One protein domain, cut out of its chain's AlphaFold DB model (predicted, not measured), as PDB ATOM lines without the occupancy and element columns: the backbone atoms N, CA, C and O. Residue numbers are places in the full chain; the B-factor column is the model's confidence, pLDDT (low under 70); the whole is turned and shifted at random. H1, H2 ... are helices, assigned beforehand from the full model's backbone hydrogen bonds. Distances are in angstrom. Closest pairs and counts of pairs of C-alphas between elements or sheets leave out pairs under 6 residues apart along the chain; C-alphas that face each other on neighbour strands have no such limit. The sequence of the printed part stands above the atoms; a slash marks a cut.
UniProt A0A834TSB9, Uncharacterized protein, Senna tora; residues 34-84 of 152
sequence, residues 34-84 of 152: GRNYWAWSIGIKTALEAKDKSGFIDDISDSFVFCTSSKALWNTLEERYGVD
ATOM      1  N   GLY A  34       6.048  36.756 165.066       86.88
ATOM      2  CA  GLY A  34       6.340  35.963 163.869       86.88
ATOM      3  C   GLY A  34       6.578  34.472 164.128       86.88
ATOM      4  O   GLY A  34       6.404  33.670 163.216       86.88
ATOM      5  N   ARG A  35       6.910  34.067 165.360       92.00
ATOM      6  CA  ARG A  35       7.109  32.653 165.738       92.00
ATOM      7  C   ARG A  35       5.905  32.082 166.477       92.00
ATOM      8  O   ARG A  35       5.706  30.873 166.494       92.00
ATOM      9  N   ASN A  36       5.094  32.951 167.066       92.38
ATOM     10  CA  ASN A  36       3.938  32.587 167.873       92.38
ATOM     11  C   ASN A  36       2.591  32.699 167.139       92.38
ATOM     12  O   ASN A  36       1.560  32.734 167.807       92.38
ATOM     13  N   TYR A  37       2.575  32.729 165.798       90.25
ATOM     14  CA  TYR A  37       1.347  32.946 165.016       90.25
ATOM     15  C   TYR A  37       0.194  32.025 165.434       90.25
ATOM     16  O   TYR A  37      -0.924  32.495 165.598       90.25
ATOM     17  N   TRP A  38       0.468  30.738 165.663       91.69
ATOM     18  CA  TRP A  38      -0.548  29.771 166.087       91.69
ATOM     19  C   TRP A  38      -1.181  30.122 167.442       91.69
ATOM     20  O   TRP A  38      -2.399  30.153 167.573       91.69
ATOM     21  N   ALA A  39      -0.359  30.434 168.450       91.19
ATOM     22  CA  ALA A  39      -0.853  30.803 169.776       91.19
ATOM     23  C   ALA A  39      -1.573  32.161 169.747       91.19
ATOM     24  O   ALA A  39      -2.625  32.330 170.363       91.19
ATOM     25  N   TRP A  40      -1.025  33.113 168.990       93.31
ATOM     26  CA  TRP A  40      -1.609  34.432 168.796       93.31
ATOM     27  C   TRP A  40      -2.980  34.357 168.112       93.31
ATOM     28  O   TRP A  40      -3.930  34.972 168.595       93.31
ATOM     29  N   SER A  41      -3.116  33.577 167.034       90.50
ATOM     30  CA  SER A  41      -4.362  33.480 166.264       90.50
ATOM     31  C   SER A  41      -5.480  32.804 167.055       90.50
ATOM     32  O   SER A  41      -6.615  33.276 167.019       90.50
ATOM     33  N   ILE A  42      -5.162  31.768 167.841       89.81
ATOM     34  CA  ILE A  42      -6.115  31.154 168.777       89.81
ATOM     35  C   ILE A  42      -6.566  32.171 169.826       89.81
ATOM     36  O   ILE A  42      -7.764  32.283 170.089       89.81
ATOM     37  N   GLY A  43      -5.630  32.933 170.401       90.75
ATOM     38  CA  GLY A  43      -5.943  33.966 171.388       90.75
ATOM     39  C   GLY A  43      -6.881  35.041 170.835       90.75
ATOM     40  O   GLY A  43      -7.892  35.350 171.461       90.75
ATOM     41  N   ILE A  44      -6.592  35.558 169.637       88.94
ATOM     42  CA  ILE A  44      -7.445  36.538 168.950       88.94
ATOM     43  C   ILE A  44      -8.832  35.960 168.660       88.94
ATOM     44  O   ILE A  44      -9.830  36.591 169.001       88.94
ATOM     45  N   LYS A  45      -8.908  34.759 168.076       87.81
ATOM     46  CA  LYS A  45     -10.187  34.129 167.721       87.81
ATOM     47  C   LYS A  45     -11.065  33.903 168.953       87.81
ATOM     48  O   LYS A  45     -12.215  34.327 168.964       87.81
ATOM     49  N   THR A  46     -10.491  33.339 170.015       88.38
ATOM     50  CA  THR A  46     -11.200  33.080 171.280       88.38
ATOM     51  C   THR A  46     -11.732  34.374 171.900       88.38
ATOM     52  O   THR A  46     -12.857  34.419 172.390       88.38
ATOM     53  N   ALA A  47     -10.939  35.448 171.874       88.31
ATOM     54  CA  ALA A  47     -11.349  36.734 172.428       88.31
ATOM     55  C   ALA A  47     -12.477  37.398 171.633       88.31
ATOM     56  O   ALA A  47     -13.337  38.048 172.224       88.31
ATOM     57  N   LEU A  48     -12.476  37.248 170.307       85.75
ATOM     58  CA  LEU A  48     -13.533  37.773 169.445       85.75
ATOM     59  C   LEU A  48     -14.827  36.977 169.590       85.75
ATOM     60  O   LEU A  48     -15.882  37.588 169.715       85.75
ATOM     61  N   GLU A  49     -14.746  35.648 169.656       84.88
ATOM     62  CA  GLU A  49     -15.898  34.782 169.938       84.88
ATOM     63  C   GLU A  49     -16.508  35.104 171.309       84.88
ATOM     64  O   GLU A  49     -17.713  35.303 171.421       84.88
ATOM     65  N   ALA A  50     -15.681  35.269 172.345       85.19
ATOM     66  CA  ALA A  50     -16.146  35.644 173.683       85.19
ATOM     67  C   ALA A  50     -16.810  37.034 173.744       85.19
ATOM     68  O   ALA A  50     -17.536  37.328 174.694       85.19
ATOM     69  N   LYS A  51     -16.534  37.900 172.765       80.69
ATOM     70  CA  LYS A  51     -17.086  39.255 172.657       80.69
ATOM     71  C   LYS A  51     -18.232  39.367 171.655       80.69
ATOM     72  O   LYS A  51     -18.720  40.478 171.478       80.69
ATOM     73  N   ASP A  52     -18.623  38.266 171.013       82.12
ATOM     74  CA  ASP A  52     -19.599  38.252 169.918       82.12
ATOM     75  C   ASP A  52     -19.190  39.175 168.750       82.12
ATOM     76  O   ASP A  52     -19.967  39.951 168.205       82.12
ATOM     77  N   LYS A  53     -17.892  39.151 168.412       80.25
ATOM     78  CA  LYS A  53     -17.254  40.006 167.390       80.25
ATOM     79  C   LYS A  53     -16.616  39.220 166.250       80.25
ATOM     80  O   LYS A  53     -15.870  39.796 165.460       80.25
ATOM     81  N   SER A  54     -16.878  37.918 166.149       80.19
ATOM     82  CA  SER A  54     -16.383  37.102 165.031       80.19
ATOM     83  C   SER A  54     -16.907  37.603 163.684       80.19
ATOM     84  O   SER A  54     -16.142  37.624 162.725       80.19
ATOM     85  N   GLY A  55     -18.136  38.131 163.650       80.12
ATOM     86  CA  GLY A  55     -18.752  38.694 162.446       80.12
ATOM     87  C   GLY A  55     -17.949  39.822 161.788       80.12
ATOM     88  O   GLY A  55     -17.959  39.949 160.571       80.12
ATOM     89  N   PHE A  56     -17.155  40.583 162.555       78.19
ATOM     90  CA  PHE A  56     -16.253  41.585 161.974       78.19
ATOM     91  C   PHE A  56     -15.170  40.959 161.091       78.19
ATOM     92  O   PHE A  56     -14.785  41.548 160.086       78.19
ATOM     93  N   ILE A  57     -14.647  39.789 161.470       81.62
ATOM     94  CA  ILE A  57     -13.666  39.079 160.642       81.62
ATOM     95  C   ILE A  57     -14.346  38.543 159.390       81.62
ATOM     96  O   ILE A  57     -13.758  38.646 158.316       81.62
ATOM     97  N   ASP A  58     -15.556  38.009 159.529       82.81
ATOM     98  CA  ASP A  58     -16.299  37.422 158.419       82.81
ATOM     99  C   ASP A  58     -16.603  38.489 157.350       82.81
ATOM    100  O   ASP A  58     -16.175  38.331 156.205       82.81
ATOM    101  N   ASP A  59     -17.156  39.642 157.739       83.00
ATOM    102  CA  ASP A  59     -17.452  40.771 156.837       83.00
ATOM    103  C   ASP A  59     -16.206  41.324 156.125       83.00
ATOM    104  O   ASP A  59     -16.217  41.653 154.929       83.00
ATOM    105  N   ILE A  60     -15.102  41.446 156.872       83.62
ATOM    106  CA  ILE A  60     -13.815  41.859 156.317       83.62
ATOM    107  C   ILE A  60     -13.366  40.796 155.314       83.62
ATOM    108  O   ILE A  60     -13.046  41.143 154.183       83.62
ATOM    109  N   SER A  61     -13.382  39.514 155.674       82.62
ATOM    110  CA  SER A  61     -12.915  38.424 154.810       82.62
ATOM    111  C   SER A  61     -13.704  38.319 153.500       82.62
ATOM    112  O   SER A  61     -13.093  38.189 152.435       82.62
ATOM    113  N   ASP A  62     -15.024  38.508 153.557       83.44
ATOM    114  CA  ASP A  62     -15.918  38.516 152.398       83.44
ATOM    115  C   ASP A  62     -15.594  39.664 151.433       83.44
ATOM    116  O   ASP A  62     -15.642  39.514 150.208       83.44
ATOM    117  N   SER A  63     -15.153  40.805 151.966       83.25
ATOM    118  CA  SER A  63     -14.747  41.963 151.165       83.25
ATOM    119  C   SER A  63     -13.458  41.738 150.358       83.25
ATOM    120  O   SER A  63     -13.168  42.519 149.445       83.25
ATOM    121  N   PHE A  64     -12.681  40.689 150.662       82.19
ATOM    122  CA  PHE A  64     -11.367  40.423 150.058       82.19
ATOM    123  C   PHE A  64     -11.261  39.080 149.325       82.19
ATOM    124  O   PHE A  64     -10.157  38.666 148.966       82.19
ATOM    125  N   VAL A  65     -12.386  38.427 149.016       79.75
ATOM    126  CA  VAL A  65     -12.438  37.128 148.309       79.75
ATOM    127  C   VAL A  65     -11.678  37.139 146.968       79.75
ATOM    128  O   VAL A  65     -11.186  36.106 146.518       79.75
ATOM    129  N   PHE A  66     -11.516  38.310 146.343       79.50
ATOM    130  CA  PHE A  66     -10.809  38.478 145.067       79.50
ATOM    131  C   PHE A  66      -9.314  38.819 145.194       79.50
ATOM    132  O   PHE A  66      -8.632  38.964 144.176       79.50
ATOM    133  N   CYS A  67      -8.768  38.960 146.406       83.12
ATOM    134  CA  CYS A  67      -7.342  39.225 146.588       83.12
ATOM    135  C   CYS A  67      -6.510  37.996 146.187       83.12
ATOM    136  O   CYS A  67      -6.570  36.941 146.809       83.12
ATOM    137  N   THR A  68      -5.675  38.145 145.159       84.44
ATOM    138  CA  THR A  68      -4.910  37.035 144.558       84.44
ATOM    139  C   THR A  68      -3.596  36.710 145.271       84.44
ATOM    140  O   THR A  68      -2.916  35.749 144.916       84.44
ATOM    141  N   SER A  69      -3.199  37.506 146.268       88.88
ATOM    142  CA  SER A  69      -2.002  37.254 147.076       88.88
ATOM    143  C   SER A  69      -2.131  37.854 148.474       88.88
ATOM    144  O   SER A  69      -2.808  38.867 148.662       88.88
ATOM    145  N   SER A  70      -1.401  37.295 149.443       86.25
ATOM    146  CA  SER A  70      -1.319  37.845 150.804       86.25
ATOM    147  C   SER A  70      -0.804  39.286 150.824       86.25
ATOM    148  O   SER A  70      -1.232  40.077 151.656       86.25
ATOM    149  N   LYS A  71       0.087  39.649 149.890       84.12
ATOM    150  CA  LYS A  71       0.589  41.023 149.753       84.12
ATOM    151  C   LYS A  71      -0.501  41.979 149.265       84.12
ATOM    152  O   LYS A  71      -0.614  43.076 149.792       84.12
ATOM    153  N   ALA A  72      -1.295  41.563 148.277       84.75
ATOM    154  CA  ALA A  72      -2.425  42.356 147.800       84.75
ATOM    155  C   ALA A  72      -3.464  42.555 148.910       84.75
ATOM    156  O   ALA A  72      -3.884  43.681 149.138       84.75
ATOM    157  N   LEU A  73      -3.791  41.489 149.650       87.62
ATOM    158  CA  LEU A  73      -4.664  41.565 150.821       87.62
ATOM    159  C   LEU A  73      -4.132  42.564 151.859       87.62
ATOM    160  O   LEU A  73      -4.867  43.448 152.285       87.62
ATOM    161  N   TRP A  74      -2.855  42.446 152.237       87.19
ATOM    162  CA  TRP A  74      -2.233  43.341 153.214       87.19
ATOM    163  C   TRP A  74      -2.303  44.807 152.783       87.19
ATOM    164  O   TRP A  74      -2.755  45.645 153.556       87.19
ATOM    165  N   ASN A  75      -1.926  45.107 151.539       85.06
ATOM    166  CA  ASN A  75      -1.952  46.474 151.029       85.06
ATOM    167  C   ASN A  75      -3.372  47.059 151.050       85.06
ATOM    168  O   ASN A  75      -3.554  48.204 151.445       85.06
ATOM    169  N   THR A  76      -4.393  46.286 150.663       84.81
ATOM    170  CA  THR A  76      -5.773  46.793 150.671       84.81
ATOM    171  C   THR A  76      -6.313  46.978 152.092       84.81
ATOM    172  O   THR A  76      -7.068  47.918 152.336       84.81
ATOM    173  N   LEU A  77      -5.925  46.119 153.041       86.25
ATOM    174  CA  LEU A  77      -6.247  46.318 154.458       86.25
ATOM    175  C   LEU A  77      -5.593  47.590 155.003       86.25
ATOM    176  O   LEU A  77      -6.255  48.367 155.683       86.25
ATOM    177  N   GLU A  78      -4.323  47.819 154.677       83.81
ATOM    178  CA  GLU A  78      -3.587  49.021 155.067       83.81
ATOM    179  C   GLU A  78      -4.213  50.288 154.461       83.81
ATOM    180  O   GLU A  78      -4.433  51.259 155.174       83.81
ATOM    181  N   GLU A  79      -4.610  50.266 153.189       82.00
ATOM    182  CA  GLU A  79      -5.273  51.406 152.539       82.00
ATOM    183  C   GLU A  79      -6.665  51.714 153.114       82.00
ATOM    184  O   GLU A  79      -7.041  52.880 153.222       82.00
ATOM    185  N   ARG A  80      -7.455  50.689 153.462       83.00
ATOM    186  CA  ARG A  80      -8.846  50.871 153.923       83.00
ATOM    187  C   ARG A  80      -8.971  51.087 155.426       83.00
ATOM    188  O   ARG A  80      -9.819  51.862 155.857       83.00
ATOM    189  N   TYR A  81      -8.173  50.368 156.208       80.94
ATOM    190  CA  TYR A  81      -8.279  50.307 157.668       80.94
ATOM    191  C   TYR A  81      -7.004  50.749 158.384       80.94
ATOM    192  O   TYR A  81      -7.046  50.965 159.591       80.94
ATOM    193  N   GLY A  82      -5.888  50.928 157.673       73.25
ATOM    194  CA  GLY A  82      -4.649  51.496 158.217       73.25
ATOM    195  C   GLY A  82      -4.690  53.016 158.381       73.25
ATOM    196  O   GLY A  82      -3.635  53.642 158.464       73.25
ATOM    197  N   VAL A  83      -5.892  53.608 158.416       68.69
ATOM    198  CA  VAL A  83      -6.083  55.019 158.753       68.69
ATOM    199  C   VAL A  83      -5.536  55.262 160.159       68.69
ATOM    200  O   VAL A  83      -5.711  54.466 161.080       68.69
ATOM    201  N   ASP A  84      -4.837  56.374 160.295       71.69
ATOM    202  CA  ASP A  84      -4.210  56.858 161.506       71.69
ATOM    203  C   ASP A  84      -5.218  57.119 162.639       71.69
ATOM    204  O   ASP A  84      -6.411  57.343 162.423       71.69
TER     205      ASP A  84
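This is residues 34 to 84 of the 152 residues of an uncharacterized protein of Senna tora (UniProt A0A834TSB9). Three separate helices form an open, loose frame: H1 and H2 make a corner near their linked ends, and H3 lies beyond the far end of H2, across an empty middle from H1. The beginning of the printed part sticks out, with residues 34 to 43 standing free, of which 37 to 43 belong to H1. The printed part has 51 residues, 35 of them in the named helices H1, H2 and H3, in that order; it is all helix, with no named strand. It is loose, with a radius of gyration of the C-alphas of 12.6 A, and the C-alphas span 28 by 27 by 25 A.

Start at Gly 34 and go on to C-alpha 37 at (1.347, 32.946, 165.016), where H1 begins; it covers residues 37 to 50 and is 19.7 A from first to last C-alpha. Next find H2, residues 54 to 62, 12.7 A long, starting from C-alpha 54 at (-16.383, 37.102, 165.031). H3 covers residues 70 to 81, 15.8 A, and ends at C-alpha 81 at (-8.279, 50.307, 157.668).

Look first at Leu 48 and Ser 54, whose C-alphas, 5.3 A apart, are the closest of H1 and H2. These two helices are close but not clearly touching, with 2 pairs of C-alphas within 8 A. They run opposite ways at a steep tilt of 63 degrees. H3 is apart from H1, and H2 and H3 are apart too. In H1, H2 and H3, every O i to N i+4 pair is within hydrogen-bond range.

The C-alphas of Ala 50 and Thr 68 are the two farthest apart, 31.2 A. The printed part has no cut. The link from H1 to H2 is tight, with 3 residues, and that from H2 to H3 is short, with 7. The mean pLDDT of the printed part is 84.5, and Val 83 is the one residue under 70.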